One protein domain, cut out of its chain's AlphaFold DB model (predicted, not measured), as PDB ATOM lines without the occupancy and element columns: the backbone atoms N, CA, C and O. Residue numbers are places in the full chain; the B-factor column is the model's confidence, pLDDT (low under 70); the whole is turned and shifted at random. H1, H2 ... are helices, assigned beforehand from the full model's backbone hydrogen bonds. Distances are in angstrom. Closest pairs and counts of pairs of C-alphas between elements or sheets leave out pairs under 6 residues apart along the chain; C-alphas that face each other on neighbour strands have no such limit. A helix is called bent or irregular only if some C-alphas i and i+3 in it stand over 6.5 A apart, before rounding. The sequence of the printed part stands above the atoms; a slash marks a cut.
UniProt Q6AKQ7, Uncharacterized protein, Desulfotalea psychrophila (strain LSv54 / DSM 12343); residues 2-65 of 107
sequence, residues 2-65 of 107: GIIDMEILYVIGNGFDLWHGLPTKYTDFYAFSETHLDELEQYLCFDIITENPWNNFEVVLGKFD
ATOM      1  N   GLY A   2      40.131  24.641 -44.501       58.12
ATOM      2  CA  GLY A   2      40.078  24.817 -43.046       58.12
ATOM      3  C   GLY A   2      39.583  23.526 -42.408       58.12
ATOM      4  O   GLY A   2      38.583  22.985 -42.875       58.12
ATOM      5  N   ILE A   3      40.305  23.019 -41.413       61.59
ATOM      6  CA  ILE A   3      39.821  21.926 -40.570       61.59
ATOM      7  C   ILE A   3      38.716  22.514 -39.690       61.59
ATOM      8  O   ILE A   3      38.898  23.572 -39.093       61.59
ATOM      9  N   ILE A   4      37.549  21.880 -39.714       67.25
ATOM     10  CA  ILE A   4      36.433  22.207 -38.833       67.25
ATOM     11  C   ILE A   4      36.623  21.293 -37.628       67.25
ATOM     12  O   ILE A   4      36.458  20.081 -37.770       67.25
ATOM     13  N   ASP A   5      37.035  21.846 -36.490       66.38
ATOM     14  CA  ASP A   5      37.063  21.087 -35.242       66.38
ATOM     15  C   ASP A   5      35.619  20.759 -34.854       66.38
ATOM     16  O   ASP A   5      34.759  21.637 -34.748       66.38
ATOM     17  N   MET A   6      35.333  19.466 -34.741       66.44
ATOM     18  CA  MET A   6      34.009  18.958 -34.419       66.44
ATOM     19  C   MET A   6      33.935  18.776 -32.905       66.44
ATOM     20  O   MET A   6      34.456  17.803 -32.366       66.44
ATOM     21  N   GLU A   7      33.319  19.730 -32.213       77.31
ATOM     22  CA  GLU A   7      33.064  19.615 -30.778       77.31
ATOM     23  C   GLU A   7      31.900  18.646 -30.545       77.31
ATOM     24  O   GLU A   7      30.768  18.889 -30.973       77.31
ATOM     25  N   ILE A   8      32.182  17.516 -29.893       80.75
ATOM     26  CA  ILE A   8      31.163  16.538 -29.516       80.75
ATOM     27  C   ILE A   8      30.675  16.876 -28.107       80.75
ATOM     28  O   ILE A   8      31.434  16.813 -27.142       80.75
ATOM     29  N   LEU A   9      29.391  17.219 -27.990       73.56
ATOM     30  CA  LEU A   9      28.711  17.367 -26.708       73.56
ATOM     31  C   LEU A   9      28.110  16.022 -26.295       73.56
ATOM     32  O   LEU A   9      27.156  15.547 -26.913       73.56
ATOM     33  N   TYR A  10      28.631  15.445 -25.218       68.94
ATOM     34  CA  TYR A  10      28.034  14.285 -24.568       68.94
ATOM     35  C   TYR A  10      27.058  14.765 -23.496       68.94
ATOM     36  O   TYR A  10      27.454  15.370 -22.504       68.94
ATOM     37  N   VAL A  11      25.766  14.520 -23.713       61.88
ATOM     38  CA  VAL A  11      24.726  14.783 -22.713       61.88
ATOM     39  C   VAL A  11      24.433  13.476 -21.991       61.88
ATOM     40  O   VAL A  11      23.832  12.571 -22.565       61.88
ATOM     41  N   ILE A  12      24.866  13.384 -20.737       66.44
ATOM     42  CA  ILE A  12      24.636  12.229 -19.868       66.44
ATOM     43  C   ILE A  12      23.567  12.627 -18.849       66.44
ATOM     44  O   ILE A  12      23.696  13.632 -18.155       66.44
ATOM     45  N   GLY A  13      22.476  11.867 -18.788       68.06
ATOM     46  CA  GLY A  13      21.407  12.101 -17.823       68.06
ATOM     47  C   GLY A  13      20.249  11.121 -17.980       68.06
ATOM     48  O   GLY A  13      19.883  10.738 -19.088       68.06
ATOM     49  N   ASN A  14      19.624  10.758 -16.863       80.00
ATOM     50  CA  ASN A  14      18.478   9.843 -16.780       80.00
ATOM     51  C   ASN A  14      17.124  10.520 -17.090       80.00
ATOM     52  O   ASN A  14      16.067   9.966 -16.801       80.00
ATOM     53  N   GLY A  15      17.118  11.730 -17.661       81.75
ATOM     54  CA  GLY A  15      15.897  12.524 -17.857       81.75
ATOM     55  C   GLY A  15      14.821  11.822 -18.695       81.75
ATOM     56  O   GLY A  15      13.632  12.031 -18.460       81.75
ATOM     57  N   PHE A  16      15.229  10.954 -19.625       85.44
ATOM     58  CA  PHE A  16      14.324  10.094 -20.388       85.44
ATOM     59  C   PHE A  16      13.549   9.137 -19.473       85.44
ATOM     60  O   PHE A  16      12.322   9.081 -19.537       85.44
ATOM     61  N   ASP A  17      14.245   8.437 -18.585       87.88
ATOM     62  CA  ASP A  17      13.654   7.494 -17.641       87.88
ATOM     63  C   ASP A  17      12.737   8.205 -16.641       87.88
ATOM     64  O   ASP A  17      11.619   7.755 -16.379       87.88
ATOM     65  N   LEU A  18      13.175   9.369 -16.148       85.56
ATOM     66  CA  LEU A  18      12.397  10.202 -15.233       85.56
ATOM     67  C   LEU A  18      11.091  10.683 -15.864       85.56
ATOM     68  O   LEU A  18      10.053  10.683 -15.203       85.56
ATOM     69  N   TRP A  19      11.124  11.071 -17.142       89.38
ATOM     70  CA  TRP A  19       9.928  11.491 -17.875       89.38
ATOM     71  C   TRP A  19       8.924  10.346 -18.045       89.38
ATOM     72  O   TRP A  19       7.716  10.571 -17.982       89.38
ATOM     73  N   HIS A  20       9.414   9.113 -18.188       91.44
ATOM     74  CA  HIS A  20       8.586   7.907 -18.245       91.44
ATOM     75  C   HIS A  20       8.207   7.352 -16.860       91.44
ATOM     76  O   HIS A  20       7.499   6.349 -16.780       91.44
ATOM     77  N   GLY A  21       8.633   8.000 -15.770       86.56
ATOM     78  CA  GLY A  21       8.309   7.597 -14.402       86.56
ATOM     79  C   GLY A  21       9.036   6.338 -13.923       86.56
ATOM     80  O   GLY A  21       8.567   5.692 -12.987       86.56
ATOM     81  N   LEU A  22      10.155   5.974 -14.551       87.06
ATOM     82  CA  LEU A  22      10.991   4.874 -14.082       87.06
ATOM     83  C   LEU A  22      11.729   5.281 -12.789       87.06
ATOM     84  O   LEU A  22      12.112   6.448 -12.646       87.06
ATOM     85  N   PRO A  23      11.948   4.344 -11.848       84.50
ATOM     86  CA  PRO A  23      12.610   4.610 -10.574       84.50
ATOM     87  C   PRO A  23      14.134   4.624 -10.746       84.50
ATOM     88  O   PRO A  23      14.846   3.775 -10.219       84.50
ATOM     89  N   THR A  24      14.636   5.546 -11.563       83.12
ATOM     90  CA  THR A  24      16.069   5.695 -11.844       83.12
ATOM     91  C   THR A  24      16.609   7.020 -11.327       83.12
ATOM     92  O   THR A  24      17.684   7.451 -11.741       83.12
ATOM     93  N   LYS A  25      15.896   7.700 -10.414       80.12
ATOM     94  CA  LYS A  25      16.463   8.863  -9.721       80.12
ATOM     95  C   LYS A  25      17.679   8.408  -8.936       80.12
ATOM     96  O   LYS A  25      17.734   7.291  -8.438       80.12
ATOM     97  N   TYR A  26      18.611   9.319  -8.722       74.44
ATOM     98  CA  TYR A  26      19.741   9.049  -7.846       74.44
ATOM     99  C   TYR A  26      19.327   8.616  -6.427       74.44
ATOM    100  O   TYR A  26      19.960   7.750  -5.840       74.44
ATOM    101  N   THR A  27      18.203   9.123  -5.910       76.25
ATOM    102  CA  THR A  27      17.618   8.648  -4.645       76.25
ATOM    103  C   THR A  27      17.129   7.201  -4.713       76.25
ATOM    104  O   THR A  27      17.198   6.492  -3.716       76.25
ATOM    105  N   ASP A  28      16.636   6.763  -5.875       81.81
ATOM    106  CA  ASP A  28      16.185   5.385  -6.089       81.81
ATOM    107  C   ASP A  28      17.399   4.438  -6.155       81.81
ATOM    108  O   ASP A  28      17.368   3.354  -5.576       81.81
ATOM    109  N   PHE A  29      18.501   4.880  -6.778       77.38
ATOM    110  CA  PHE A  29      19.784   4.169  -6.754       77.38
ATOM    111  C   PHE A  29      20.380   4.081  -5.347       77.38
ATOM    112  O   PHE A  29      20.837   3.009  -4.956       77.38
ATOM    113  N   TYR A  30      20.333   5.168  -4.569       74.56
ATOM    114  CA  TYR A  30      20.750   5.131  -3.168       74.56
ATOM    115  C   TYR A  30      19.936   4.110  -2.382       74.56
ATOM    116  O   TYR A  30      20.511   3.207  -1.800       74.56
ATOM    117  N   ALA A  31      18.605   4.178  -2.442       80.25
ATOM    118  CA  ALA A  31      17.742   3.231  -1.739       80.25
ATOM    119  C   ALA A  31      17.998   1.766  -2.145       80.25
ATOM    120  O   ALA A  31      17.816   0.857  -1.341       80.25
ATOM    121  N   PHE A  32      18.429   1.520  -3.386       81.06
ATOM    122  CA  PHE A  32      18.809   0.187  -3.849       81.06
ATOM    123  C   PHE A  32      20.159  -0.296  -3.287       81.06
ATOM    124  O   PHE A  32      20.349  -1.498  -3.109       81.06
ATOM    125  N   SER A  33      21.109   0.604  -3.029       75.06
ATOM    126  CA  SER A  33      22.494   0.270  -2.654       75.06
ATOM    127  C   SER A  33      22.956   0.881  -1.329       75.06
ATOM    128  O   SER A  33      24.151   0.871  -1.054       75.06
ATOM    129  N   GLU A  34      22.021   1.356  -0.505       76.81
ATOM    130  CA  GLU A  34      22.236   2.108   0.742       76.81
ATOM    131  C   GLU A  34      23.314   1.461   1.609       76.81
ATOM    132  O   GLU A  34      24.345   2.065   1.863       76.81
ATOM    133  N   THR A  35      23.165   0.170   1.919       74.56
ATOM    134  CA  THR A  35      24.117  -0.566   2.763       74.56
ATOM    135  C   THR A  35      25.563  -0.521   2.254       74.56
ATOM    136  O   THR A  35      26.479  -0.418   3.058       74.56
ATOM    137  N   HIS A  36      25.781  -0.586   0.938       71.00
ATOM    138  CA  HIS A  36      27.131  -0.539   0.362       71.00
ATOM    139  C   HIS A  36      27.640   0.902   0.220       71.00
ATOM    140  O   HIS A  36      28.839   1.148   0.297       71.00
ATOM    141  N   LEU A  37      26.742   1.858  -0.017       70.12
ATOM    142  CA  LEU A  37      27.095   3.267  -0.176       70.12
ATOM    143  C   LEU A  37      27.429   3.924   1.167       70.12
ATOM    144  O   LEU A  37      28.345   4.738   1.217       70.12
ATOM    145  N   ASP A  38      26.766   3.520   2.248       73.38
ATOM    146  CA  ASP A  38      27.070   3.970   3.609       73.38
ATOM    147  C   ASP A  38      28.464   3.491   4.056       73.38
ATOM    148  O   ASP A  38      29.206   4.223   4.706       73.38
ATOM    149  N   GLU A  39      28.893   2.292   3.643       71.81
ATOM    150  CA  GLU A  39      30.275   1.830   3.859       71.81
ATOM    151  C   GLU A  39      31.302   2.677   3.095       71.81
ATOM    152  O   GLU A  39      32.449   2.805   3.534       71.81
ATOM    153  N   LEU A  40      30.901   3.263   1.963       69.50
ATOM    154  CA  LEU A  40      31.745   4.141   1.158       69.50
ATOM    155  C   LEU A  40      31.779   5.582   1.676       69.50
ATOM    156  O   LEU A  40      32.720   6.310   1.358       69.50
ATOM    157  N   GLU A  41      30.811   5.982   2.503       69.81
ATOM    158  CA  GLU A  41      30.726   7.315   3.104       69.81
ATOM    159  C   GLU A  41      32.017   7.692   3.838       69.81
ATOM    160  O   GLU A  41      32.501   8.806   3.705       69.81
ATOM    161  N   GLN A  42      32.658   6.745   4.528       69.00
ATOM    162  CA  GLN A  42      33.917   7.000   5.241       69.00
ATOM    163  C   GLN A  42      35.103   7.371   4.325       69.00
ATOM    164  O   GLN A  42      36.100   7.908   4.804       69.00
ATOM    165  N   TYR A  43      35.015   7.060   3.027       69.00
ATOM    166  CA  TYR A  43      36.043   7.350   2.017       69.00
ATOM    167  C   TYR A  43      35.689   8.555   1.147       69.00
ATOM    168  O   TYR A  43      36.507   9.042   0.362       69.00
ATOM    169  N   LEU A  44      34.459   9.042   1.277       65.94
ATOM    170  CA  LEU A  44      33.970  10.208   0.583       65.94
ATOM    171  C   LEU A  44      33.915  11.368   1.579       65.94
ATOM    172  O   LEU A  44      33.393  11.263   2.678       65.94
ATOM    173  N   CYS A  45      34.497  12.507   1.223       61.66
ATOM    174  CA  CYS A  45      34.738  13.596   2.172       61.66
ATOM    175  C   CYS A  45      33.477  14.458   2.457       61.66
ATOM    176  O   CYS A  45      33.556  15.688   2.434       61.66
ATOM    177  N   PHE A  46      32.301  13.841   2.639       65.69
ATOM    178  CA  PHE A  46      31.021  14.492   2.948       65.69
ATOM    179  C   PHE A  46      29.982  13.469   3.470       65.69
ATOM    180  O   PHE A  46      30.116  12.272   3.240       65.69
ATOM    181  N   ASP A  47      28.943  13.957   4.150       61.78
ATOM    182  CA  ASP A  47      27.886  13.146   4.769       61.78
ATOM    183  C   ASP A  47      26.723  12.929   3.767       61.78
ATOM    184  O   ASP A  47      26.057  13.876   3.319       61.78
ATOM    185  N   ILE A  48      26.522  11.670   3.363       61.62
ATOM    186  CA  ILE A  48      25.558  11.224   2.345       61.62
ATOM    187  C   ILE A  48      24.122  11.527   2.780       61.62
ATOM    188  O   ILE A  48      23.263  11.841   1.948       61.62
ATOM    189  N   ILE A  49      23.874  11.483   4.087       56.56
ATOM    190  CA  ILE A  49      22.551  11.635   4.689       56.56
ATOM    191  C   ILE A  49      22.145  13.115   4.738       56.56
ATOM    192  O   ILE A  49      20.967  13.444   4.562       56.56
ATOM    193  N   THR A  50      23.096  14.026   4.953       56.12
ATOM    194  CA  THR A  50      22.801  15.449   5.192       56.12
ATOM    195  C   THR A  50      22.970  16.362   3.979       56.12
ATOM    196  O   THR A  50      22.240  17.353   3.887       56.12
ATOM    197  N   GLU A  51      23.851  16.053   3.020       57.84
ATOM    198  CA  GLU A  51      24.169  16.990   1.923       57.84
ATOM    199  C   GLU A  51      23.506  16.676   0.569       57.84
ATOM    200  O   GLU A  51      23.618  17.470  -0.365       57.84
ATOM    201  N   ASN A  52      22.733  15.588   0.461       60.97
ATOM    202  CA  ASN A  52      22.139  15.120  -0.799       60.97
ATOM    203  C   ASN A  52      23.206  14.998  -1.918       60.97
ATOM    204  O   ASN A  52      23.170  15.768  -2.887       60.97
ATOM    205  N   PRO A  53      24.144  14.030  -1.792       57.72
ATOM    206  CA  PRO A  53      25.324  13.850  -2.654       57.72
ATOM    207  C   PRO A  53      25.055  13.986  -4.138       57.72
ATOM    208  O   PRO A  53      25.889  14.411  -4.928       57.72
ATOM    209  N   TRP A  54      23.865  13.542  -4.504       63.75
ATOM    210  CA  TRP A  54      23.423  13.294  -5.850       63.75
ATOM    211  C   TRP A  54      23.286  14.558  -6.690       63.75
ATOM    212  O   TRP A  54      23.340  14.471  -7.914       63.75
ATOM    213  N   ASN A  55      23.136  15.734  -6.068       63.78
ATOM    214  CA  ASN A  55      23.144  16.993  -6.815       63.78
ATOM    215  C   ASN A  55      24.555  17.404  -7.282       63.78
ATOM    216  O   ASN A  55      24.666  18.182  -8.224       63.78
ATOM    217  N   ASN A  56      25.598  16.868  -6.640       65.62
ATOM    218  CA  ASN A  56      27.005  17.222  -6.815       65.62
ATOM    219  C   ASN A  56      27.875  15.958  -6.918       65.62
ATOM    220  O   ASN A  56      29.050  15.976  -6.553       65.62
ATOM    221  N   PHE A  57      27.299  14.859  -7.410       68.50
ATOM    222  CA  PHE A  57      27.917  13.534  -7.384       68.50
ATOM    223  C   PHE A  57      29.301  13.517  -8.051       68.50
ATOM    224  O   PHE A  57      30.237  12.926  -7.522       68.50
ATOM    225  N   GLU A  58      29.475  14.248  -9.155       67.69
ATOM    226  CA  GLU A  58      30.771  14.400  -9.835       67.69
ATOM    227  C   GLU A  58      31.821  15.113  -8.967       67.69
ATOM    228  O   GLU A  58      32.977  14.697  -8.911       67.69
ATOM    229  N   VAL A  59      31.427  16.171  -8.249       69.81
ATOM    230  CA  VAL A  59      32.321  16.918  -7.343       69.81
ATOM    231  C   VAL A  59      32.715  16.055  -6.149       69.81
ATOM    232  O   VAL A  59      33.847  16.116  -5.678       69.81
ATOM    233  N   VAL A  60      31.767  15.263  -5.661       69.62
ATOM    234  CA  VAL A  60      31.948  14.301  -4.581       69.62
ATOM    235  C   VAL A  60      32.930  13.199  -4.976       69.62
ATOM    236  O   VAL A  60      33.882  12.954  -4.239       69.62
ATOM    237  N   LEU A  61      32.747  12.581  -6.146       69.81
ATOM    238  CA  LEU A  61      33.667  11.568  -6.663       69.81
ATOM    239  C   LEU A  61      35.078  12.134  -6.846       69.81
ATOM    240  O   LEU A  61      36.056  11.470  -6.516       69.81
ATOM    241  N   GLY A  62      35.195  13.390  -7.285       68.69
ATOM    242  CA  GLY A  62      36.483  14.082  -7.381       68.69
ATOM    243  C   GLY A  62      37.185  14.330  -6.037       68.69
ATOM    244  O   GLY A  62      38.365  14.673  -6.030       68.69
ATOM    245  N   LYS A  63      36.486  14.169  -4.906       71.94
ATOM    246  CA  LYS A  63      37.021  14.296  -3.539       71.94
ATOM    247  C   LYS A  63      37.233  12.946  -2.847       71.94
ATOM    248  O   LYS A  63      37.431  12.926  -1.634       71.94
ATOM    249  N   PHE A  64      37.139  11.838  -3.580       77.75
ATOM    250  CA  PHE A  64      37.393  10.506  -3.039       77.75
ATOM    251  C   PHE A  64      38.813  10.411  -2.460       77.75
ATOM    252  O   PHE A  64      39.794  10.705  -3.152       77.75
ATOM    253  N   ASP A  65      38.920  10.004  -1.193       76.12
ATOM    254  CA  ASP A  65      40.199   9.844  -0.503       76.12
ATOM    255  C   ASP A  65      40.694   8.400  -0.647       76.12
ATOM    256  O   ASP A  65      40.383   7.500   0.144       76.12
TER     257      ASP A  65
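What this domain is: This is residues 2 to 65 of the 107 residues of an uncharacterized protein of Desulfotalea psychrophila (strain LSv54 / DSM 12343) (UniProt Q6AKQ7). An outstretched tail, residues 2 to 13, sticks out from a loose body where the chain passes through short H1, sharply kinked H2, then short H3 and H4. The 64 printed residues hold four named helices, H1 to H4 in order, and no named strand: all helix, with 30 residues in named elements, under half. The whole is only just loose, close to extended, radius of gyration of the C-alphas 16.1 A, and flat, spanning 53 by 34 by 17 A.

How they stand to each other: H1, residues 15 to 19, is apart from H2, residues 26 to 41. H2 is irregular, C-alphas 32 and 35 being 8.5 A apart, with a kink of 95 degrees near residue 33. H2 and H3, residues 48 to 51, are close but not clearly touching; their closest C-alphas, of Glu 41 and Ile 48, are 6.5 A apart. H4, residues 57 to 61, is apart from H2 and H3. Every O i to N i+4 pair is within hydrogen-bond range in H1 and H4, 9 of 12 in H2; H3 is too short for one, and its single O i to N i+3 pair is not within range.

Where its parts are: H1 begins at C-alpha 15 (15.897, 12.524, -17.857). H2 measures 15.6 A. H4 ends at C-alpha 61 (33.667, 11.568, -6.663).

The domain as a whole: The farthest C-alphas, Gly 2 and Thr 35, are 54.7 A apart. The printed part has no cut and no long link between helices. Residues 2 to 6, 10 to 13 and 40 to 62 have pLDDT under 70.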